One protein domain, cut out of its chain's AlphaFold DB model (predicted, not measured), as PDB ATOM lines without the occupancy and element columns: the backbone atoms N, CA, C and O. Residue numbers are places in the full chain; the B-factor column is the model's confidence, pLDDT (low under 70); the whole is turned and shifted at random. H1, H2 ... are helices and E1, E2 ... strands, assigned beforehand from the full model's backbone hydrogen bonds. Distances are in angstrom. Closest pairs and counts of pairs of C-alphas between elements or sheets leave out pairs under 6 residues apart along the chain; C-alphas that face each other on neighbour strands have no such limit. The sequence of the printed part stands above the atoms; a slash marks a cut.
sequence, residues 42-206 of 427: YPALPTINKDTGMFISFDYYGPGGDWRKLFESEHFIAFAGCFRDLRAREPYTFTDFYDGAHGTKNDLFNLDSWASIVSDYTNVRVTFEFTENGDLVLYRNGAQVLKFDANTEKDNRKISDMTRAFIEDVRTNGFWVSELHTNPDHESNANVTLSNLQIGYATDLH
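This is residues 42 to 206 of the 427 residues of an uncharacterized protein of Firmicutes bacterium CAG:449 (UniProt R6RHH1). A twisted wall of five antiparallel strands, E7, E6, E5, E1 and E9, stands with a small three-strand sheet, E2, E3 and E4, off one of its faces, and the helix H2 runs across one end of both sheets. The short helix H1 is over the same face of the wall beside E6 and E7, the short helix H3 is on the opposite face, and long loops lie at the end away from H2, residues 62 to 66 and 179 to 191 among them. The printed part has 165 residues, with three named helices and nine named strands in the order E1 E2 E3 E4 H1 E5 E6 E7 H2 E8 E9 H3; the class is mixed, helices and strands, though under half of the residues are in named elements. The whole is compact, with a radius of gyration of the C-alphas of 14.9 A, and rounded, with spans of 37 by 37 by 31 A.

In the larger sheet E7, residues 143 to 148, is an edge strand beside E6, residues 136 to 140, with N 138 and O 146 2.9 A apart. E6 is antiparallel to E5, residues 124 to 130, with N 129 and O 137 2.8 A apart. E5, E6 and E7 form a meander, each strand the antiparallel neighbour of the one before; E5 and E6 are a hairpin, as are E6 and E7. On the other side of E5 is E1, residues 54 to 61, with N 56 and O 128 2.9 A apart. E9, residues 193 to 200, is the other edge strand, antiparallel to E1, with N 57 and O 198 2.8 A apart; it bends by 52 degrees at residue 196. H1, residues 113 to 117, is on this sheet at a height over the sheet of 5.9 A, over none of the strands; the C-alphas of Ile 117 and Arg 140 are its closest to E6, 6.2 A. H3, residues 202 to 205, is on the opposite face, over E1 at a height over the sheet of 7.2 A. H2, residues 159 to 172, is on the same face as H1; its closest C-alphas to E5 are those of Thr 163 and Phe 130, 6.0 A. H2 is also on the sheet of E2, residues 76 to 78, E3, residues 83 to 86, and E4, residues 94 to 96, making two layers, a helix on one face of a sheet. Its height over that sheet is 8.7 A; it lies over E3 and only just over E2, with 3 of its C-alphas, and runs across the strands at 71 degrees to E3 on the local plane. E2, E3 and E4 form a second meander of two hairpins, with N 77 and O 84 3.0 A apart and N 85 and O 95 3.1 A apart. E8, residues 175 to 177, pairs with no named strand. Every O i to N i+4 pair is within hydrogen-bond range in H1 and H2; H3 is too short for such a pair.

E1 runs 23.0 A from C-alpha 54 at (94.759, 74.053, 122.284) to C-alpha 61. E9 measures 21.3 A, E5 19.6 A, E7 14.9 A and E6 13.7 A from first to last C-alpha. H2 measures 20.0 A and begins with C-alpha 159 at (104.886, 74.382, 111.909). H3 ends with C-alpha 205 at (94.007, 81.164, 126.472).

The two C-alphas farthest apart, those of Glu 90 and Leu 108, are 41.0 A apart. The printed part has no cut. The links E1 to E2, E4 to H1 and E8 to E9 are long. The mean pLDDT of the printed part is 70.0; 82 residues are under 70, among them residues 106 to 124 and 178 to 206.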
ATOM      1  N   TYR A  42      99.006  61.683 130.448       72.69
ATOM      2  CA  TYR A  42      97.779  62.436 130.330       72.69
ATOM      3  C   TYR A  42      96.874  61.778 129.273       72.69
ATOM      4  O   TYR A  42      97.307  61.541 128.144       72.69
ATOM      5  N   PRO A  43      95.627  61.451 129.617       69.44
ATOM      6  CA  PRO A  43      94.717  60.708 128.753       69.44
ATOM      7  C   PRO A  43      94.221  61.532 127.563       69.44
ATOM      8  O   PRO A  43      94.256  62.761 127.566       69.44
ATOM      9  N   ALA A  44      93.725  60.833 126.544       71.12
ATOM     10  CA  ALA A  44      93.172  61.450 125.347       71.12
ATOM     11  C   ALA A  44      92.032  62.436 125.666       71.12
ATOM     12  O   ALA A  44      91.184  62.161 126.519       71.12
ATOM     13  N   LEU A  45      91.982  63.551 124.930       66.88
ATOM     14  CA  LEU A  45      90.979  64.615 125.058       66.88
ATOM     15  C   LEU A  45      90.161  64.763 123.757       66.88
ATOM     16  O   LEU A  45      90.443  65.650 122.950       66.88
ATOM     17  N   PRO A  46      89.114  63.939 123.529       62.66
ATOM     18  CA  PRO A  46      88.463  63.803 122.217       62.66
ATOM     19  C   PRO A  46      87.786  65.062 121.660       62.66
ATOM     20  O   PRO A  46      87.458  65.115 120.470       62.66
ATOM     21  N   THR A  47      87.513  66.043 122.520       60.81
ATOM     22  CA  THR A  47      86.843  67.305 122.184       60.81
ATOM     23  C   THR A  47      87.804  68.352 121.619       60.81
ATOM     24  O   THR A  47      87.366  69.208 120.850       60.81
ATOM     25  N   ILE A  48      89.095  68.278 121.960       64.75
ATOM     26  CA  ILE A  48      90.137  69.130 121.384       64.75
ATOM     27  C   ILE A  48      90.383  68.669 119.949       64.75
ATOM     28  O   ILE A  48      90.498  67.476 119.676       64.75
ATOM     29  N   ASN A  49      90.427  69.607 119.007       70.00
ATOM     30  CA  ASN A  49      90.694  69.291 117.612       70.00
ATOM     31  C   ASN A  49      91.393  70.455 116.902       70.00
ATOM     32  O   ASN A  49      91.520  71.559 117.429       70.00
ATOM     33  N   LYS A  50      91.858  70.191 115.679       67.69
ATOM     34  CA  LYS A  50      92.636  71.148 114.881       67.69
ATOM     35  C   LYS A  50      91.920  72.480 114.615       67.69
ATOM     36  O   LYS A  50      92.598  73.456 114.328       67.69
ATOM     37  N   ASP A  51      90.588  72.507 114.666       68.38
ATOM     38  CA  ASP A  51      89.788  73.687 114.331       68.38
ATOM     39  C   ASP A  51      89.593  74.612 115.550       68.38
ATOM     40  O   ASP A  51      89.195  75.761 115.385       68.38
ATOM     41  N   THR A  52      89.878  74.134 116.769       61.84
ATOM     42  CA  THR A  52      89.808  74.926 118.014       61.84
ATOM     43  C   THR A  52      91.176  75.350 118.544       61.84
ATOM     44  O   THR A  52      91.254  76.204 119.426       61.84
ATOM     45  N   GLY A  53      92.245  74.699 118.074       75.19
ATOM     46  CA  GLY A  53      93.553  74.775 118.720       75.19
ATOM     47  C   GLY A  53      93.525  74.232 120.155       75.19
ATOM     48  O   GLY A  53      92.508  73.709 120.631       75.19
ATOM     49  N   MET A  54      94.646  74.364 120.857       78.12
ATOM     50  CA  MET A  54      94.759  74.053 122.284       78.12
ATOM     51  C   MET A  54      95.873  74.847 122.966       78.12
ATOM     52  O   MET A  54      96.814  75.288 122.311       78.12
ATOM     53  N   PHE A  55      95.821  74.953 124.291       79.44
ATOM     54  CA  PHE A  55      96.977  75.347 125.090       79.44
ATOM     55  C   PHE A  55      97.331  74.284 126.125       79.44
ATOM     56  O   PHE A  55      96.464  73.551 126.599       79.44
ATOM     57  N   ILE A  56      98.608  74.242 126.498       80.00
ATOM     58  CA  ILE A  56      99.125  73.494 127.644       80.00
ATOM     59  C   ILE A  56      99.889  74.477 128.515       80.00
ATOM     60  O   ILE A  56     100.834  75.112 128.049       80.00
ATOM     61  N   SER A  57      99.483  74.614 129.770       73.75
ATOM     62  CA  SER A  57     100.052  75.566 130.714       73.75
ATOM     63  C   SER A  57     100.403  74.886 132.028       73.75
ATOM     64  O   SER A  57      99.651  74.045 132.498       73.75
ATOM     65  N   PHE A  58     101.534  75.221 132.629       71.38
ATOM     66  CA  PHE A  58     101.977  74.639 133.898       71.38
ATOM     67  C   PHE A  58     102.909  75.603 134.621       71.38
ATOM     68  O   PHE A  58     103.549  76.459 134.006       71.38
ATOM     69  N   ASP A  59     102.977  75.465 135.935       67.38
ATOM     70  CA  ASP A  59     103.966  76.140 136.758       67.38
ATOM     71  C   ASP A  59     105.261  75.347 136.705       67.38
ATOM     72  O   ASP A  59     105.267  74.117 136.742       67.38
ATOM     73  N   TYR A  60     106.359  76.068 136.587       73.19
ATOM     74  CA  TYR A  60     107.680  75.519 136.394       73.19
ATOM     75  C   TYR A  60     108.646  76.178 137.386       73.19
ATOM     76  O   TYR A  60     108.705  77.403 137.505       73.19
ATOM     77  N   TYR A  61     109.416  75.354 138.095       69.56
ATOM     78  CA  TYR A  61     110.483  75.777 138.999       69.56
ATOM     79  C   TYR A  61     111.712  74.894 138.787       69.56
ATOM     80  O   TYR A  61     111.600  73.672 138.817       69.56
ATOM     81  N   GLY A  62     112.896  75.476 138.597       67.56
ATOM     82  CA  GLY A  62     114.128  74.692 138.511       67.56
ATOM     83  C   GLY A  62     115.369  75.490 138.102       67.56
ATOM     84  O   GLY A  62     115.296  76.706 137.935       67.56
ATOM     85  N   PRO A  63     116.534  74.831 137.983       60.22
ATOM     86  CA  PRO A  63     117.791  75.472 137.583       60.22
ATOM     87  C   PRO A  63     117.834  75.810 136.091       60.22
ATOM     88  O   PRO A  63     117.469  74.962 135.291       60.22
ATOM     89  N   GLY A  64     118.388  76.956 135.673       54.03
ATOM     90  CA  GLY A  64     118.772  77.161 134.270       54.03
ATOM     91  C   GLY A  64     119.806  76.120 133.792       54.03
ATOM     92  O   GLY A  64     120.699  75.732 134.544       54.03
ATOM     93  N   GLY A  65     119.685  75.638 132.549       51.38
ATOM     94  CA  GLY A  65     120.510  74.552 131.986       51.38
ATOM     95  C   GLY A  65     119.934  73.999 130.676       51.38
ATOM     96  O   GLY A  65     118.907  74.505 130.241       51.38
ATOM     97  N   ASP A  66     120.597  73.038 130.015       47.38
ATOM     98  CA  ASP A  66     120.043  72.290 128.863       47.38
ATOM     99  C   ASP A  66     118.923  71.368 129.376       47.38
ATOM    100  O   ASP A  66     119.163  70.517 130.233       47.38
ATOM    101  N   TRP A  67     117.693  71.568 128.901       56.19
ATOM    102  CA  TRP A  67     116.512  70.827 129.357       56.19
ATOM    103  C   TRP A  67     116.218  69.682 128.412       56.19
ATOM    104  O   TRP A  67     115.975  69.941 127.234       56.19
ATOM    105  N   ARG A  68     116.064  68.462 128.940       59.91
ATOM    106  CA  ARG A  68     115.522  67.329 128.176       59.91
ATOM    107  C   ARG A  68     114.076  67.169 128.593       59.91
ATOM    108  O   ARG A  68     113.785  66.587 129.631       59.91
ATOM    109  N   LYS A  69     113.186  67.623 127.708       68.12
ATOM    110  CA  LYS A  69     111.814  67.132 127.535       68.12
ATOM    111  C   LYS A  69     110.838  67.512 128.658       68.12
ATOM    112  O   LYS A  69     110.869  66.918 129.725       68.12
ATOM    113  N   LEU A  70     109.924  68.449 128.403       74.06
ATOM    114  CA  LEU A  70     108.848  68.842 129.332       74.06
ATOM    115  C   LEU A  70     107.637  67.910 129.203       74.06
ATOM    116  O   LEU A  70     107.124  67.385 130.188       74.06
ATOM    117  N   PHE A  71     107.219  67.676 127.963       75.50
ATOM    118  CA  PHE A  71     106.172  66.729 127.613       75.50
ATOM    119  C   PHE A  71     106.390  66.200 126.195       75.50
ATOM    120  O   PHE A  71     107.082  66.821 125.379       75.50
ATOM    121  N   GLU A  72     105.810  65.042 125.905       79.69
ATOM    122  CA  GLU A  72     105.871  64.408 124.594       79.69
ATOM    123  C   GLU A  72     104.566  63.742 124.188       79.69
ATOM    124  O   GLU A  72     103.767  63.329 125.017       79.69
ATOM    125  N   SER A  73     104.407  63.555 122.891       80.81
ATOM    126  CA  SER A  73     103.395  62.697 122.285       80.81
ATOM    127  C   SER A  73     104.069  61.793 121.249       80.81
ATOM    128  O   SER A  73     105.297  61.686 121.217       80.81
ATOM    129  N   GLU A  74     103.286  61.139 120.396       81.12
ATOM    130  CA  GLU A  74     103.827  60.310 119.321       81.12
ATOM    131  C   GLU A  74     104.648  61.139 118.318       81.12
ATOM    132  O   GLU A  74     105.723  60.704 117.898       81.12
ATOM    133  N   HIS A  75     104.188  62.353 118.001       81.75
ATOM    134  CA  HIS A  75     104.755  63.196 116.947       81.75
ATOM    135  C   HIS A  75     105.458  64.460 117.454       81.75
ATOM    136  O   HIS A  75     106.028  65.203 116.661       81.75
ATOM    137  N   PHE A  76     105.457  64.732 118.758       83.38
ATOM    138  CA  PHE A  76     105.952  66.009 119.277       83.38
ATOM    139  C   PHE A  76     106.713  65.868 120.587       83.38
ATOM    140  O   PHE A  76     106.317  65.107 121.469       83.38
ATOM    141  N   ILE A  77     107.758  66.682 120.746       80.06
ATOM    142  CA  ILE A  77     108.416  66.912 122.031       80.06
ATOM    143  C   ILE A  77     108.573  68.409 122.288       80.06
ATOM    144  O   ILE A  77     109.192  69.103 121.481       80.06
ATOM    145  N   ALA A  78     108.126  68.872 123.459       77.88
ATOM    146  CA  ALA A  78     108.446  70.201 123.974       77.88
ATOM    147  C   ALA A  78     109.677  70.183 124.882       77.88
ATOM    148  O   ALA A  78     109.846  69.307 125.733       77.88
ATOM    149  N   PHE A  79     110.491  71.224 124.752       73.19
ATOM    150  CA  PHE A  79     111.634  71.544 125.600       73.19
ATOM    151  C   PHE A  79     111.498  72.980 126.123       73.19
ATOM    152  O   PHE A  79     110.634  73.739 125.675       73.19
ATOM    153  N   ALA A  80     112.368  73.388 127.048       60.22
ATOM    154  CA  ALA A  80     112.428  74.778 127.490       60.22
ATOM    155  C   ALA A  80     112.992  75.671 126.366       60.22
ATOM    156  O   ALA A  80     114.193  75.901 126.271       60.22
ATOM    157  N   GLY A  81     112.110  76.134 125.476       60.56
ATOM    158  CA  GLY A  81     112.426  77.026 124.354       60.56
ATOM    159  C   GLY A  81     112.700  76.389 123.012       60.56
ATOM    160  O   GLY A  81     112.954  77.111 122.056       60.56
ATOM    161  N   CYS A  82     112.550  75.074 122.911       67.06
ATOM    162  CA  CYS A  82     112.649  74.333 121.663       67.06
ATOM    163  C   CYS A  82     111.476  73.351 121.548       67.06
ATOM    164  O   CYS A  82     110.841  72.995 122.543       67.06
ATOM    165  N   PHE A  83     111.197  72.898 120.333       79.00
ATOM    166  CA  PHE A  83     110.355  71.739 120.094       79.00
ATOM    167  C   PHE A  83     110.852  70.932 118.903       79.00
ATOM    168  O   PHE A  83     111.531  71.438 118.002       79.00
ATOM    169  N   ARG A  84     110.494  69.649 118.917       81.69
ATOM    170  CA  ARG A  84     110.856  68.690 117.879       81.69
ATOM    171  C   ARG A  84     109.615  68.026 117.312       81.69
ATOM    172  O   ARG A  84     108.808  67.494 118.070       81.69
ATOM    173  N   ASP A  85     109.543  68.008 115.987       84.88
ATOM    174  CA  ASP A  85     108.646  67.135 115.228       84.88
ATOM    175  C   ASP A  85     109.299  65.749 115.119       84.88
ATOM    176  O   ASP A  85     110.432  65.625 114.632       84.88
ATOM    177  N   LEU A  86     108.627  64.721 115.635       79.06
ATOM    178  CA  LEU A  86     109.117  63.346 115.674       79.06
ATOM    179  C   LEU A  86     108.651  62.555 114.454       79.06
ATOM    180  O   LEU A  86     107.498  62.616 114.037       79.06
ATOM    181  N   ARG A  87     109.547  61.729 113.907       70.50
ATOM    182  CA  ARG A  87     109.219  60.783 112.834       70.50
ATOM    183  C   ARG A  87     109.094  59.365 113.383       70.50
ATOM    184  O   ARG A  87     109.738  59.019 114.374       70.50
ATOM    185  N   ALA A  88     108.291  58.553 112.690       61.28
ATOM    186  CA  ALA A  88     108.039  57.153 113.017       61.28
ATOM    187  C   ALA A  88     109.327  56.401 113.396       61.28
ATOM    188  O   ALA A  88     110.365  56.528 112.740       61.28
ATOM    189  N   ARG A  89     109.234  55.631 114.485       53.62
ATOM    190  CA  ARG A  89     110.341  54.916 115.125       53.62
ATOM    191  C   ARG A  89     110.989  53.917 114.161       53.62
ATOM    192  O   ARG A  89     110.415  52.858 113.939       53.62
ATOM    193  N   GLU A  90     112.172  54.281 113.655       47.03
ATOM    194  CA  GLU A  90     113.297  53.458 113.141       47.03
ATOM    195  C   GLU A  90     113.833  53.945 111.772       47.03
ATOM    196  O   GLU A  90     113.238  53.648 110.733       47.03
ATOM    197  N   PRO A  91     114.992  54.640 111.738       53.03
ATOM    198  CA  PRO A  91     115.679  55.253 112.878       53.03
ATOM    199  C   PRO A  91     114.903  56.470 113.400       53.03
ATOM    200  O   PRO A  91     114.217  57.156 112.641       53.03
ATOM    201  N   TYR A  92     115.033  56.756 114.701       60.06
ATOM    202  CA  TYR A  92     114.491  57.982 115.295       60.06
ATOM    203  C   TYR A  92     115.079  59.181 114.548       60.06
ATOM    204  O   TYR A  92     116.279  59.448 114.613       60.06
ATOM    205  N   THR A  93     114.239  59.887 113.802       69.44
ATOM    206  CA  THR A  93     114.625  61.132 113.149       69.44
ATOM    207  C   THR A  93     113.672  62.212 113.611       69.44
ATOM    208  O   THR A  93     112.483  61.971 113.808       69.44
ATOM    209  N   PHE A  94     114.208  63.399 113.842       76.94
ATOM    210  CA  PHE A  94     113.434  64.542 114.295       76.94
ATOM    211  C   PHE A  94     113.808  65.764 113.468       76.94
ATOM    212  O   PHE A  94     114.856  65.782 112.817       76.94
ATOM    213  N   THR A  95     112.935  66.760 113.473       80.62
ATOM    214  CA  THR A  95     113.241  68.101 112.973       80.62
ATOM    215  C   THR A  95     113.175  69.058 114.150       80.62
ATOM    216  O   THR A  95     112.151  69.158 114.820       80.62
ATOM    217  N   ASP A  96     114.301  69.709 114.434       79.06
ATOM    218  CA  ASP A  96     114.418  70.701 115.499       79.06
ATOM    219  C   ASP A  96     114.088  72.078 114.931       79.06
ATOM    220  O   ASP A  96     114.813  72.573 114.071       79.06
ATOM    221  N   PHE A  97     112.991  72.688 115.357       74.50
ATOM    222  CA  PHE A  97     112.561  73.976 114.811       74.50
ATOM    223  C   PHE A  97     113.182  75.175 115.529       74.50
ATOM    224  O   PHE A  97     113.084  76.293 115.027       74.50
ATOM    225  N   TYR A  98     113.872  74.968 116.653       67.19
ATOM    226  CA  TYR A  98     114.562  76.045 117.354       67.19
ATOM    227  C   TYR A  98     116.052  76.053 117.011       67.19
ATOM    228  O   TYR A  98     116.902  75.573 117.753       67.19
ATOM    229  N   ASP A  99     116.371  76.636 115.858       62.66
ATOM    230  CA  ASP A  99     117.746  76.856 115.387       62.66
ATOM    231  C   ASP A  99     118.160  78.335 115.375       62.66
ATOM    232  O   ASP A  99     119.160  78.705 114.762       62.66
ATOM    233  N   GLY A 100     117.370  79.194 116.025       63.88
ATOM    234  CA  GLY A 100     117.571  80.643 116.041       63.88
ATOM    235  C   GLY A 100     117.167  81.370 114.751       63.88
ATOM    236  O   GLY A 100     117.267  82.594 114.714       63.88
ATOM    237  N   ALA A 101     116.695  80.663 113.716       67.81
ATOM    238  CA  ALA A 101     116.271  81.259 112.446       67.81
ATOM    239  C   ALA A 101     114.765  81.113 112.173       67.81
ATOM    240  O   ALA A 101     114.175  81.980 111.532       67.81
ATOM    241  N   HIS A 102     114.137  80.042 112.664       73.62
ATOM    242  CA  HIS A 102     112.753  79.696 112.315       73.62
ATOM    243  C   HIS A 102     111.704  80.111 113.366       73.62
ATOM    244  O   HIS A 102     110.541  79.740 113.246       73.62
ATOM    245  N   GLY A 103     112.075  80.925 114.359       75.00
ATOM    246  CA  GLY A 103     111.160  81.490 115.356       75.00
ATOM    247  C   GLY A 103     111.363  82.994 115.537       75.00
ATOM    248  O   GLY A 103     112.493  83.480 115.573       75.00
ATOM    249  N   THR A 104     110.265  83.734 115.679       77.69
ATOM    250  CA  THR A 104     110.278  85.164 115.995       77.69
ATOM    251  C   THR A 104     110.266  85.340 117.502       77.69
ATOM    252  O   THR A 104     109.260  85.101 118.180       77.69
ATOM    253  N   LYS A 105     111.405  85.760 118.035       73.81
ATOM    254  CA  LYS A 105     111.547  86.113 119.440       73.81
ATOM    255  C   LYS A 105     110.906  87.474 119.708       73.81
ATOM    256  O   LYS A 105     110.994  88.381 118.888       73.81
ATOM    257  N   ASN A 106     110.281  87.619 120.869       64.44
ATOM    258  CA  ASN A 106     109.751  88.905 121.297       64.44
ATOM    259  C   ASN A 106     110.885  89.846 121.750       64.44
ATOM    260  O   ASN A 106     111.675  89.502 122.632       64.44
ATOM    261  N   ASP A 107     110.918  91.051 121.173       56.53
ATOM    262  CA  ASP A 107     111.907  92.100 121.457       56.53
ATOM    263  C   ASP A 107     111.907  92.572 122.923       56.53
ATOM    264  O   ASP A 107     112.898  93.127 123.391       56.53
ATOM    265  N   LEU A 108     110.820  92.339 123.673       46.69
ATOM    266  CA  LEU A 108     110.739  92.636 125.111       46.69
ATOM    267  C   LEU A 108     111.720  91.802 125.944       46.69
ATOM    268  O   LEU A 108     112.090  92.193 127.051       46.69
ATOM    269  N   PHE A 109     112.159  90.656 125.426       51.59
ATOM    270  CA  PHE A 109     113.121  89.803 126.098       51.59
ATOM    271  C   PHE A 109     114.519  90.038 125.516       51.59
ATOM    272  O   PHE A 109     114.900  89.477 124.493       51.59
ATOM    273  N   ASN A 110     115.331  90.853 126.193       49.75
ATOM    274  CA  ASN A 110     116.723  91.130 125.790       49.75
ATOM    275  C   ASN A 110     117.696  89.959 126.039       49.75
ATOM    276  O   ASN A 110     118.866  90.032 125.673       49.75
ATOM    277  N   LEU A 111     117.224  88.879 126.659       55.09
ATOM    278  CA  LEU A 111     117.967  87.637 126.879       55.09
ATOM    279  C   LEU A 111     117.683  86.658 125.747       55.09
ATOM    280  O   LEU A 111     116.624  86.764 125.152       55.09
ATOM    281  N   ASP A 112     118.568  85.703 125.451       59.62
ATOM    282  CA  ASP A 112     118.262  84.582 124.539       59.62
ATOM    283  C   ASP A 112     116.849  84.021 124.825       59.62
ATOM    284  O   ASP A 112     116.420  83.994 125.984       59.62
ATOM    285  N   SER A 113     116.090  83.628 123.795       57.00
ATOM    286  CA  SER A 113     114.759  83.019 123.970       57.00
ATOM    287  C   SER A 113     114.814  81.868 124.973       57.00
ATOM    288  O   SER A 113     113.925  81.764 125.811       57.00
ATOM    289  N   TRP A 114     115.912  81.108 124.988       62.31
ATOM    290  CA  TRP A 114     116.201  80.110 126.017       62.31
ATOM    291  C   TRP A 114     116.171  80.704 127.433       62.31
ATOM    292  O   TRP A 114     115.330  80.320 128.247       62.31
ATOM    293  N   ALA A 115     117.025  81.689 127.719       60.31
ATOM    294  CA  ALA A 115     117.110  82.375 129.015       60.31
ATOM    295  C   ALA A 115     115.825  83.139 129.395       60.31
ATOM    296  O   ALA A 115     115.604  83.487 130.553       60.31
ATOM    297  N   SER A 116     114.968  83.401 128.412       58.91
ATOM    298  CA  SER A 116     113.675  84.051 128.599       58.91
ATOM    299  C   SER A 116     112.587  83.075 129.026       58.91
ATOM    300  O   SER A 116     111.583  83.516 129.569       58.91
ATOM    301  N   ILE A 117     112.776  81.772 128.833       59.91
ATOM    302  CA  ILE A 117     111.803  80.722 129.171       59.91
ATOM    303  C   ILE A 117     112.195  80.032 130.471       59.91
ATOM    304  O   ILE A 117     111.334  79.766 131.305       59.91
ATOM    305  N   VAL A 118     113.494  79.812 130.679       62.59
ATOM    306  CA  VAL A 118     114.023  79.273 131.935       62.59
ATOM    307  C   VAL A 118     114.176  80.385 132.969       62.59
ATOM    308  O   VAL A 118     114.377  81.557 132.636       62.59
ATOM    309  N   SER A 119     114.076  80.037 134.248       60.94
ATOM    310  CA  SER A 119     114.306  80.994 135.325       60.94
ATOM    311  C   SER A 119     114.992  80.323 136.492       60.94
ATOM    312  O   SER A 119     114.410  79.424 137.087       60.94
ATOM    313  N   ASP A 120     116.195  80.791 136.823       67.19
ATOM    314  CA  ASP A 120     117.021  80.246 137.900       67.19
ATOM    315  C   ASP A 120     116.263  80.242 139.230       67.19
ATOM    316  O   ASP A 120     116.182  81.259 139.921       67.19
ATOM    317  N   TYR A 121     115.695  79.085 139.577       64.06
ATOM    318  CA  TYR A 121     114.980  78.852 140.831       64.06
ATOM    319  C   TYR A 121     113.896  79.900 141.120       64.06
ATOM    320  O   TYR A 121     113.710  80.346 142.251       64.06
ATOM    321  N   THR A 122     113.179  80.313 140.078       63.25
ATOM    322  CA  THR A 122     111.982  81.152 140.196       63.25
ATOM    323  C   THR A 122     110.794  80.358 139.680       63.25
ATOM    324  O   THR A 122     110.919  79.657 138.683       63.25
ATOM    325  N   ASN A 123     109.654  80.437 140.366       64.75
ATOM    326  CA  ASN A 123     108.435  79.820 139.859       64.75
ATOM    327  C   ASN A 123     107.875  80.695 138.731       64.75
ATOM    328  O   ASN A 123     107.653  81.895 138.927       64.75
ATOM    329  N   VAL A 124     107.691  80.111 137.552       64.50
ATOM    330  CA  VAL A 124     107.090  80.781 136.401       64.50
ATOM    331  C   VAL A 124     106.060  79.880 135.738       64.50
ATOM    332  O   VAL A 124     106.247  78.676 135.609       64.50
ATOM    333  N   ARG A 125     104.979  80.486 135.261       71.00
ATOM    334  CA  ARG A 125     103.982  79.837 134.419       71.00
ATOM    335  C   ARG A 125     104.519  79.747 133.000       71.00
ATOM    336  O   ARG A 125     104.838  80.776 132.410       71.00
ATOM    337  N   VAL A 126     104.581  78.560 132.423       75.56
ATOM    338  CA  VAL A 126     104.885  78.368 131.003       75.56
ATOM    339  C   VAL A 126     103.604  77.959 130.297       75.56
ATOM    340  O   VAL A 126     102.881  77.107 130.803       75.56
ATOM    341  N   THR A 127     103.319  78.553 129.138       78.44
ATOM    342  CA  THR A 127     102.184  78.146 128.302       78.44
ATOM    343  C   THR A 127     102.607  77.943 126.861       78.44
ATOM    344  O   THR A 127     103.114  78.866 126.231       78.44
ATOM    345  N   PHE A 128     102.341  76.759 126.329       84.88
ATOM    346  CA  PHE A 128     102.413  76.464 124.906       84.88
ATOM    347  C   PHE A 128     101.020  76.623 124.314       84.88
ATOM    348  O   PHE A 128     100.075  75.999 124.791       84.88
ATOM    349  N   GLU A 129     100.901  77.441 123.283       85.19
ATOM    350  CA  GLU A 129      99.680  77.626 122.518       85.19
ATOM    351  C   GLU A 129      99.856  77.070 121.109       85.19
ATOM    352  O   GLU A 129     100.754  77.467 120.368       85.19
ATOM    353  N   PHE A 130      98.959  76.168 120.747       87.44
ATOM    354  CA  PHE A 130      98.834  75.536 119.447       87.44
ATOM    355  C   PHE A 130      97.579  76.111 118.789       87.44
ATOM    356  O   PHE A 130      96.469  75.649 119.063       87.44
ATOM    357  N   THR A 131      97.733  77.163 117.985       77.88
ATOM    358  CA  THR A 131      96.588  77.947 117.493       77.88
ATOM    359  C   THR A 131      95.802  77.193 116.422       77.88
ATOM    360  O   THR A 131      96.321  76.306 115.737       77.88
ATOM    361  N   GLU A 132      94.548  77.583 116.206       75.31
ATOM    362  CA  GLU A 132      93.687  77.053 115.142       75.31
ATOM    363  C   GLU A 132      94.252  77.306 113.733       75.31
ATOM    364  O   GLU A 132      94.038  76.526 112.801       75.31
ATOM    365  N   ASN A 133      95.040  78.373 113.577       77.38
ATOM    366  CA  ASN A 133      95.707  78.703 112.319       77.38
ATOM    367  C   ASN A 133      97.001  77.896 112.108       77.38
ATOM    368  O   ASN A 133      97.581  77.936 111.020       77.38
ATOM    369  N   GLY A 134      97.418  77.111 113.108       83.44
ATOM    370  CA  GLY A 134      98.603  76.261 113.067       83.44
ATOM    371  C   GLY A 134      99.896  76.969 113.464       83.44
ATOM    372  O   GLY A 134     100.962  76.445 113.150       83.44
ATOM    373  N   ASP A 135      99.812  78.138 114.105       87.06
ATOM    374  CA  ASP A 135     100.965  78.770 114.751       87.06
ATOM    375  C   ASP A 135     101.277  78.038 116.065       87.06
ATOM    376  O   ASP A 135     100.383  77.496 116.720       87.06
ATOM    377  N   LEU A 136     102.542  78.095 116.481       89.25
ATOM    378  CA  LEU A 136     102.961  77.694 117.821       89.25
ATOM    379  C   LEU A 136     103.524  78.908 118.555       89.25
ATOM    380  O   LEU A 136     104.485  79.536 118.101       89.25
ATOM    381  N   VAL A 137     102.926  79.239 119.693       83.75
ATOM    382  CA  VAL A 137     103.313  80.384 120.516       83.75
ATOM    383  C   VAL A 137     103.691  79.905 121.909       83.75
ATOM    384  O   VAL A 137     103.033  79.049 122.492       83.75
ATOM    385  N   LEU A 138     104.773  80.450 122.449       82.00
ATOM    386  CA  LEU A 138     105.238  80.148 123.792       82.00
ATOM    387  C   LEU A 138     105.160  81.391 124.662       82.00
ATOM    388  O   LEU A 138     105.726  82.437 124.331       82.00
ATOM    389  N   TYR A 139     104.506  81.239 125.804       75.06
ATOM    390  CA  TYR A 139     104.344  82.265 126.813       75.06
ATOM    391  C   TYR A 139     105.088  81.899 128.090       75.06
ATOM    392  O   TYR A 139     105.116  80.740 128.508       75.06
ATOM    393  N   ARG A 140     105.616  82.922 128.756       71.69
ATOM    394  CA  ARG A 140     106.090  82.851 130.137       71.69
ATOM    395  C   ARG A 140     105.352  83.894 130.949       71.69
ATOM    396  O   ARG A 140     105.391  85.074 130.608       71.69
ATOM    397  N   ASN A 141     104.703  83.468 132.026       61.84
ATOM    398  CA  ASN A 141     103.843  84.301 132.857       61.84
ATOM    399  C   ASN A 141     102.888  85.121 131.984       61.84
ATOM    400  O   ASN A 141     102.819  86.329 132.132       61.84
ATOM    401  N   GLY A 142     102.248  84.485 130.999       56.34
ATOM    402  CA  GLY A 142     101.336  85.139 130.059       56.34
ATOM    403  C   GLY A 142     101.980  86.042 128.999       56.34
ATOM    404  O   GLY A 142     101.290  86.400 128.057       56.34
ATOM    405  N   ALA A 143     103.271  86.374 129.069       56.31
ATOM    406  CA  ALA A 143     103.943  87.174 128.045       56.31
ATOM    407  C   ALA A 143     104.454  86.289 126.901       56.31
ATOM    408  O   ALA A 143     105.166  85.318 127.154       56.31
ATOM    409  N   GLN A 144     104.140  86.638 125.647       74.50
ATOM    410  CA  GLN A 144     104.660  85.927 124.476       74.50
ATOM    411  C   GLN A 144     106.182  86.069 124.430       74.50
ATOM    412  O   GLN A 144     106.694  87.177 124.276       74.50
ATOM    413  N   VAL A 145     106.900  84.955 124.509       72.50
ATOM    414  CA  VAL A 145     108.364  84.914 124.447       72.50
ATOM    415  C   VAL A 145     108.841  84.593 123.036       72.50
ATOM    416  O   VAL A 145     109.796  85.195 122.543       72.50
ATOM    417  N   LEU A 146     108.165  83.653 122.377       79.19
ATOM    418  CA  LEU A 146     108.601  83.088 121.108       79.19
ATOM    419  C   LEU A 146     107.386  82.665 120.277       79.19
ATOM    420  O   LEU A 146     106.449  82.078 120.814       79.19
ATOM    421  N   LYS A 147     107.402  82.976 118.980       84.81
ATOM    422  CA  LYS A 147     106.349  82.605 118.030       84.81
ATOM    423  C   LYS A 147     106.934  81.914 116.810       84.81
ATOM    424  O   LYS A 147     107.928  82.372 116.253       84.81
ATOM    425  N   PHE A 148     106.259  80.872 116.355       86.56
ATOM    426  CA  PHE A 148     106.544  80.176 115.114       86.56
ATOM    427  C   PHE A 148     105.313  80.252 114.225       86.56
ATOM    428  O   PHE A 148     104.254  79.730 114.575       86.56
ATOM    429  N   ASP A 149     105.450  80.939 113.094       87.00
ATOM    430  CA  ASP A 149     104.355  81.081 112.142       87.00
ATOM    431  C   ASP A 149     104.074  79.746 111.445       87.00
ATOM    432  O   ASP A 149     104.989  79.013 111.067       87.00
ATOM    433  N   ALA A 150     102.797  79.463 111.205       87.94
ATOM    434  CA  ALA A 150     102.285  78.226 110.627       87.94
ATOM    435  C   ALA A 150     103.001  77.801 109.337       87.94
ATOM    436  O   ALA A 150     103.207  76.614 109.088       87.94
ATOM    437  N   ASN A 151     103.386  78.780 108.513       88.81
ATOM    438  CA  ASN A 151     104.030  78.561 107.220       88.81
ATOM    439  C   ASN A 151     105.552  78.438 107.291       88.81
ATOM    440  O   ASN A 151     106.164  78.164 106.258       88.81
ATOM    441  N   THR A 152     106.162  78.648 108.457       88.31
ATOM    442  CA  THR A 152     107.596  78.438 108.622       88.31
ATOM    443  C   THR A 152     107.915  76.976 108.364       88.31
ATOM    444  O   THR A 152     107.299  76.081 108.947       88.31
ATOM    445  N   GLU A 153     108.864  76.742 107.463       87.62
ATOM    446  CA  GLU A 153     109.201  75.417 106.970       87.62
ATOM    447  C   GLU A 153     110.665  75.093 107.254       87.62
ATOM    448  O   GLU A 153     111.550  75.900 106.973       87.62
ATOM    449  N   LYS A 154     110.915  73.892 107.774       84.94
ATOM    450  CA  LYS A 154     112.254  73.334 107.953       84.94
ATOM    451  C   LYS A 154     112.248  71.865 107.561       84.94
ATOM    452  O   LYS A 154     111.309  71.148 107.877       84.94
ATOM    453  N   ASP A 155     113.278  71.419 106.846       85.00
ATOM    454  CA  ASP A 155     113.400  70.034 106.364       85.00
ATOM    455  C   ASP A 155     112.140  69.515 105.627       85.00
ATOM    456  O   ASP A 155     111.799  68.333 105.701       85.00
ATOM    457  N   ASN A 156     111.460  70.399 104.881       85.06
ATOM    458  CA  ASN A 156     110.175  70.167 104.200       85.06
ATOM    459  C   ASN A 156     108.976  69.907 105.134       85.06
ATOM    460  O   ASN A 156     108.033  69.198 104.767       85.06
ATOM    461  N   ARG A 157     109.009  70.448 106.354       85.31
ATOM    462  CA  ARG A 157     107.938  70.353 107.353       85.31
ATOM    463  C   ARG A 157     107.524  71.729 107.824       85.31
ATOM    464  O   ARG A 157     108.380  72.535 108.179       85.31
ATOM    465  N   LYS A 158     106.217  71.975 107.858       89.94
ATOM    466  CA  LYS A 158     105.656  73.227 108.358       89.94
ATOM    467  C   LYS A 158     105.292  73.126 109.828       89.94
ATOM    468  O   LYS A 158     104.822  72.082 110.281       89.94
ATOM    469  N   ILE A 159     105.394  74.247 110.536       89.19
ATOM    470  CA  ILE A 159     104.886  74.382 111.909       89.19
ATOM    471  C   ILE A 159     103.411  73.971 111.996       89.19
ATOM    472  O   ILE A 159     103.020  73.283 112.939       89.19
ATOM    473  N   SER A 160     102.605  74.298 110.980       90.38
ATOM    474  CA  SER A 160     101.197  73.895 110.929       90.38
ATOM    475  C   SER A 160     100.983  72.384 110.906       90.38
ATOM    476  O   SER A 160      99.983  71.900 111.430       90.38
ATOM    477  N   ASP A 161     101.885  71.633 110.269       88.38
ATOM    478  CA  ASP A 161     101.752  70.180 110.144       88.38
ATOM    479  C   ASP A 161     102.049  69.511 111.486       88.38
ATOM    480  O   ASP A 161     101.266  68.683 111.947       88.38
ATOM    481  N   MET A 162     103.120  69.954 112.149       88.06
ATOM    482  CA  MET A 162     103.485  69.514 113.495       88.06
ATOM    483  C   MET A 162     102.399  69.875 114.521       88.06
ATOM    484  O   MET A 162     101.983  69.028 115.305       88.06
ATOM    485  N   THR A 163     101.890  71.110 114.485       89.19
ATOM    486  CA  THR A 163     100.824  71.582 115.385       89.19
ATOM    487  C   THR A 163      99.565  70.726 115.257       89.19
ATOM    488  O   THR A 163      98.987  70.298 116.253       89.19
ATOM    489  N   ARG A 164      99.159  70.406 114.022       88.62
ATOM    490  CA  ARG A 164      98.000  69.538 113.769       88.62
ATOM    491  C   ARG A 164      98.236  68.096 114.202       88.62
ATOM    492  O   ARG A 164      97.309  67.494 114.732       88.62
ATOM    493  N   ALA A 165      99.434  67.557 113.973       87.38
ATOM    494  CA  ALA A 165      99.793  66.214 114.420       87.38
ATOM    495  C   ALA A 165      99.733  66.116 115.950       87.38
ATOM    496  O   ALA A 165      99.092  65.213 116.475       87.38
ATOM    497  N   PHE A 166     100.284  67.104 116.659       88.62
ATOM    498  CA  PHE A 166     100.229  67.147 118.116       88.62
ATOM    499  C   PHE A 166      98.798  67.231 118.656       88.62
ATOM    500  O   PHE A 166      98.431  66.487 119.561       88.62
ATOM    501  N   ILE A 167      97.967  68.107 118.083       86.62
ATOM    502  CA  ILE A 167      96.559  68.225 118.481       86.62
ATOM    503  C   ILE A 167      95.820  66.893 118.286       86.62
ATOM    504  O   ILE A 167      95.022  66.500 119.138       86.62
ATOM    505  N   GLU A 168      96.081  66.185 117.185       86.81
ATOM    506  CA  GLU A 168      95.464  64.881 116.936       86.81
ATOM    507  C   GLU A 168      95.987  63.805 117.900       86.81
ATOM    508  O   GLU A 168      95.192  62.996 118.383       86.81
ATOM    509  N   ASP A 169      97.273  63.828 118.259       86.88
ATOM    510  CA  ASP A 169      97.826  62.940 119.283       86.88
ATOM    511  C   ASP A 169      97.143  63.172 120.633       86.88
ATOM    512  O   ASP A 169      96.634  62.228 121.232       86.88
ATOM    513  N   VAL A 170      97.035  64.426 121.087       82.19
ATOM    514  CA  VAL A 170      96.336  64.771 122.338       82.19
ATOM    515  C   VAL A 170      94.879  64.317 122.297       82.19
ATOM    516  O   VAL A 170      94.352  63.797 123.283       82.19
ATOM    517  N   ARG A 171      94.218  64.479 121.151       81.62
ATOM    518  CA  ARG A 171      92.824  64.084 120.960       81.62
ATOM    519  C   ARG A 171      92.609  62.574 121.042       81.62
ATOM    520  O   ARG A 171      91.577  62.139 121.552       81.62
ATOM    521  N   THR A 172      93.529  61.790 120.485       80.31
ATOM    522  CA  THR A 172      93.335  60.350 120.237       80.31
ATOM    523  C   THR A 172      94.069  59.466 121.232       80.31
ATOM    524  O   THR A 172      93.497  58.496 121.729       80.31
ATOM    525  N   ASN A 173      95.308  59.824 121.543       81.31
ATOM    526  CA  ASN A 173      96.231  59.044 122.353       81.31
ATOM    527  C   ASN A 173      96.470  59.690 123.721       81.31
ATOM    528  O   ASN A 173      96.667  58.969 124.695       81.31
ATOM    529  N   GLY A 174      96.396  61.019 123.812       80.00
ATOM    530  CA  GLY A 174      96.898  61.771 124.956       80.00
ATOM    531  C   GLY A 174      98.377  62.123 124.782       80.00
ATOM    532  O   GLY A 174      98.903  62.125 123.668       80.00
ATOM    533  N   PHE A 175      99.052  62.462 125.874       80.44
ATOM    534  CA  PHE A 175     100.470  62.824 125.858       80.44
ATOM    535  C   PHE A 175     101.121  62.527 127.210       80.44
ATOM    536  O   PHE A 175     100.458  62.407 128.234       80.44
ATOM    537  N   TRP A 176     102.438  62.402 127.227       76.12
ATOM    538  CA  TRP A 176     103.224  62.112 128.417       76.12
ATOM    539  C   TRP A 176     103.834  63.386 128.980       76.12
ATOM    540  O   TRP A 176     104.462  64.157 128.253       76.12
ATOM    541  N   VAL A 177     103.710  63.570 130.289       72.56
ATOM    542  CA  VAL A 177     104.542  64.512 131.040       72.56
ATOM    543  C   VAL A 177     105.815  63.776 131.447       72.56
ATOM    544  O   VAL A 177     105.746  62.644 131.921       72.56
ATOM    545  N   SER A 178     106.984  64.381 131.233       64.69
ATOM    546  CA  SER A 178     108.255  63.692 131.478       64.69
ATOM    547  C   SER A 178     108.461  63.311 132.942       64.69
ATOM    548  O   SER A 178     108.244  64.117 133.841       64.69
ATOM    549  N   GLU A 179     108.992  62.108 133.174       55.94
ATOM    550  CA  GLU A 179     109.520  61.707 134.479       55.94
ATOM    551  C   GLU A 179     110.806  62.498 134.774       55.94
ATOM    552  O   GLU A 179     111.813  62.377 134.070       55.94
ATOM    553  N   LEU A 180     110.782  63.339 135.811       55.12
ATOM    554  CA  LEU A 180     111.867  64.285 136.105       55.12
ATOM    555  C   LEU A 180     113.067  63.637 136.825       55.12
ATOM    556  O   LEU A 180     114.114  64.268 136.979       55.12
ATOM    557  N   HIS A 181     112.945  62.379 137.258       47.97
ATOM    558  CA  HIS A 181     113.891  61.767 138.198       47.97
ATOM    559  C   HIS A 181     114.779  60.654 137.625       47.97
ATOM    560  O   HIS A 181     115.814  60.361 138.224       47.97
ATOM    561  N   THR A 182     114.463  60.072 136.465       46.28
ATOM    562  CA  THR A 182     115.211  58.913 135.943       46.28
ATOM    563  C   THR A 182     115.221  58.840 134.416       46.28
ATOM    564  O   THR A 182     114.405  58.149 133.819       46.28
ATOM    565  N   ASN A 183     116.204  59.463 133.754       42.88
ATOM    566  CA  ASN A 183     116.566  59.063 132.388       42.88
ATOM    567  C   ASN A 183     118.101  58.915 132.230       42.88
ATOM    568  O   ASN A 183     118.825  59.880 132.486       42.88
ATOM    569  N   PRO A 184     118.623  57.732 131.837       41.56
ATOM    570  CA  PRO A 184     120.062  57.481 131.686       41.56
ATOM    571  C   PRO A 184     120.735  58.200 130.505       41.56
ATOM    572  O   PRO A 184     121.962  58.270 130.475       41.56
ATOM    573  N   ASP A 185     119.979  58.736 129.542       46.69
ATOM    574  CA  ASP A 185     120.530  59.104 128.230       46.69
ATOM    575  C   ASP A 185     121.159  60.514 128.123       46.69
ATOM    576  O   ASP A 185     121.401  60.957 127.005       46.69
ATOM    577  N   HIS A 186     121.522  61.171 129.245       44.78
ATOM    578  CA  HIS A 186     122.383  62.386 129.393       44.78
ATOM    579  C   HIS A 186     121.777  63.808 129.573       44.78
ATOM    580  O   HIS A 186     122.457  64.770 129.233       44.78
ATOM    581  N   GLU A 187     120.572  64.034 130.089       50.91
ATOM    582  CA  GLU A 187     120.216  65.351 130.680       50.91
ATOM    583  C   GLU A 187     119.333  65.071 131.888       50.91
ATOM    584  O   GLU A 187     118.391  64.282 131.827       50.91
ATOM    585  N   SER A 188     119.717  65.654 133.014       51.03
ATOM    586  CA  SER A 188     119.084  65.421 134.301       51.03
ATOM    587  C   SER A 188     118.124  66.567 134.578       51.03
ATOM    588  O   SER A 188     118.569  67.703 134.713       51.03
ATOM    589  N   ASN A 189     116.837  66.262 134.733       54.88
ATOM    590  CA  ASN A 189     115.830  67.207 135.229       54.88
ATOM    591  C   ASN A 189     115.841  67.289 136.772       54.88
ATOM    592  O   ASN A 189     114.841  67.628 137.405       54.88
ATOM    593  N   ALA A 190     116.969  66.960 137.413       56.00
ATOM    594  CA  ALA A 190     117.099  67.050 138.859       56.00
ATOM    595  C   ALA A 190     116.836  68.488 139.333       56.00
ATOM    596  O   ALA A 190     117.467  69.435 138.862       56.00
ATOM    597  N   ASN A 191     115.950  68.626 140.323       58.72
ATOM    598  CA  ASN A 191     115.486  69.900 140.890       58.72
ATOM    599  C   ASN A 191     114.558  70.717 139.980       58.72
ATOM    600  O   ASN A 191     114.378  71.910 140.218       58.72
ATOM    601  N   VAL A 192     113.971  70.085 138.964       66.00
ATOM    602  CA  VAL A 192     112.807  70.608 138.251       66.00
ATOM    603  C   VAL A 192     111.551  70.166 138.982       66.00
ATOM    604  O   VAL A 192     111.432  69.001 139.352       66.00
ATOM    605  N   THR A 193     110.609  71.081 139.142       67.62
ATOM    606  CA  THR A 193     109.245  70.797 139.572       67.62
ATOM    607  C   THR A 193     108.300  71.386 138.540       67.62
ATOM    608  O   THR A 193     108.449  72.552 138.153       67.62
ATOM    609  N   LEU A 194     107.353  70.569 138.087       69.56
ATOM    610  CA  LEU A 194     106.226  71.005 137.274       69.56
ATOM    611  C   LEU A 194     104.957  70.828 138.107       69.56
ATOM    612  O   LEU A 194     104.803  69.819 138.784       69.56
ATOM    613  N   SER A 195     104.056  71.802 138.093       63.38
ATOM    614  CA  SER A 195     102.808  71.724 138.860       63.38
ATOM    615  C   SER A 195     101.676  72.473 138.166       63.38
ATOM    616  O   SER A 195     101.908  73.245 137.236       63.38
ATOM    617  N   ASN A 196     100.439  72.290 138.635       59.88
ATOM    618  CA  ASN A 196      99.270  73.047 138.176       59.88
ATOM    619  C   ASN A 196      99.062  72.970 136.651       59.88
ATOM    620  O   ASN A 196      98.829  73.997 135.995       59.88
ATOM    621  N   LEU A 197      99.199  71.770 136.072       63.94
ATOM    622  CA  LEU A 197      98.963  71.544 134.645       63.94
ATOM    623  C   LEU A 197      97.548  71.986 134.269       63.94
ATOM    624  O   LEU A 197      96.579  71.689 134.952       63.94
ATOM    625  N   GLN A 198      97.417  72.694 133.162       65.06
ATOM    626  CA  GLN A 198      96.150  73.118 132.596       65.06
ATOM    627  C   GLN A 198      96.180  72.880 131.104       65.06
ATOM    628  O   GLN A 198      97.174  73.161 130.433       65.06
ATOM    629  N   ILE A 199      95.061  72.389 130.594       62.12
ATOM    630  CA  ILE A 199      94.859  72.147 129.176       62.12
ATOM    631  C   ILE A 199      93.483  72.679 128.828       62.12
ATOM    632  O   ILE A 199      92.510  72.382 129.519       62.12
ATOM    633  N   GLY A 200      93.407  73.457 127.760       63.91
ATOM    634  CA  GLY A 200      92.155  74.033 127.291       63.91
ATOM    635  C   GLY A 200      92.220  74.379 125.812       63.91
ATOM    636  O   GLY A 200      93.211  74.091 125.136       63.91
ATOM    637  N   TYR A 201      91.155  74.989 125.301       61.25
ATOM    638  CA  TYR A 201      91.108  75.461 123.919       61.25
ATOM    639  C   TYR A 201      91.994  76.702 123.760       61.25
ATOM    640  O   TYR A 201      92.017  77.552 124.648       61.25
ATOM    641  N   ALA A 202      92.705  76.845 122.636       62.50
ATOM    642  CA  ALA A 202      93.547  78.026 122.395       62.50
ATOM    643  C   ALA A 202      92.723  79.327 122.457       62.50
ATOM    644  O   ALA A 202      93.136  80.309 123.069       62.50
ATOM    645  N   THR A 203      91.480  79.278 121.969       54.25
ATOM    646  CA  THR A 203      90.499  80.367 122.089       54.25
ATOM    647  C   THR A 203      90.238  80.817 123.529       54.25
ATOM    648  O   THR A 203      89.825  81.956 123.745       54.25
ATOM    649  N   ASP A 204      90.479  79.946 124.511       50.97
ATOM    650  CA  ASP A 204      90.306  80.237 125.931       50.97
ATOM    651  C   ASP A 204      91.573  80.809 126.576       50.97
ATOM    652  O   ASP A 204      91.477  81.539 127.560       50.97
ATOM    653  N   LEU A 205      92.757  80.557 126.004       53.59
ATOM    654  CA  LEU A 205      94.007  81.164 126.472       53.59
ATOM    655  C   LEU A 205      93.994  82.688 126.302       53.59
ATOM    656  O   LEU A 205      94.556  83.420 127.112       53.59
ATOM    657  N   HIS A 206      93.315  83.174 125.267       51.00
ATOM    658  CA  HIS A 206      93.138  84.598 125.003       51.00
ATOM    659  C   HIS A 206      92.114  85.286 125.929       51.00
ATOM    660  O   HIS A 206      91.764  86.450 125.704       51.00
TER     661      HIS A 206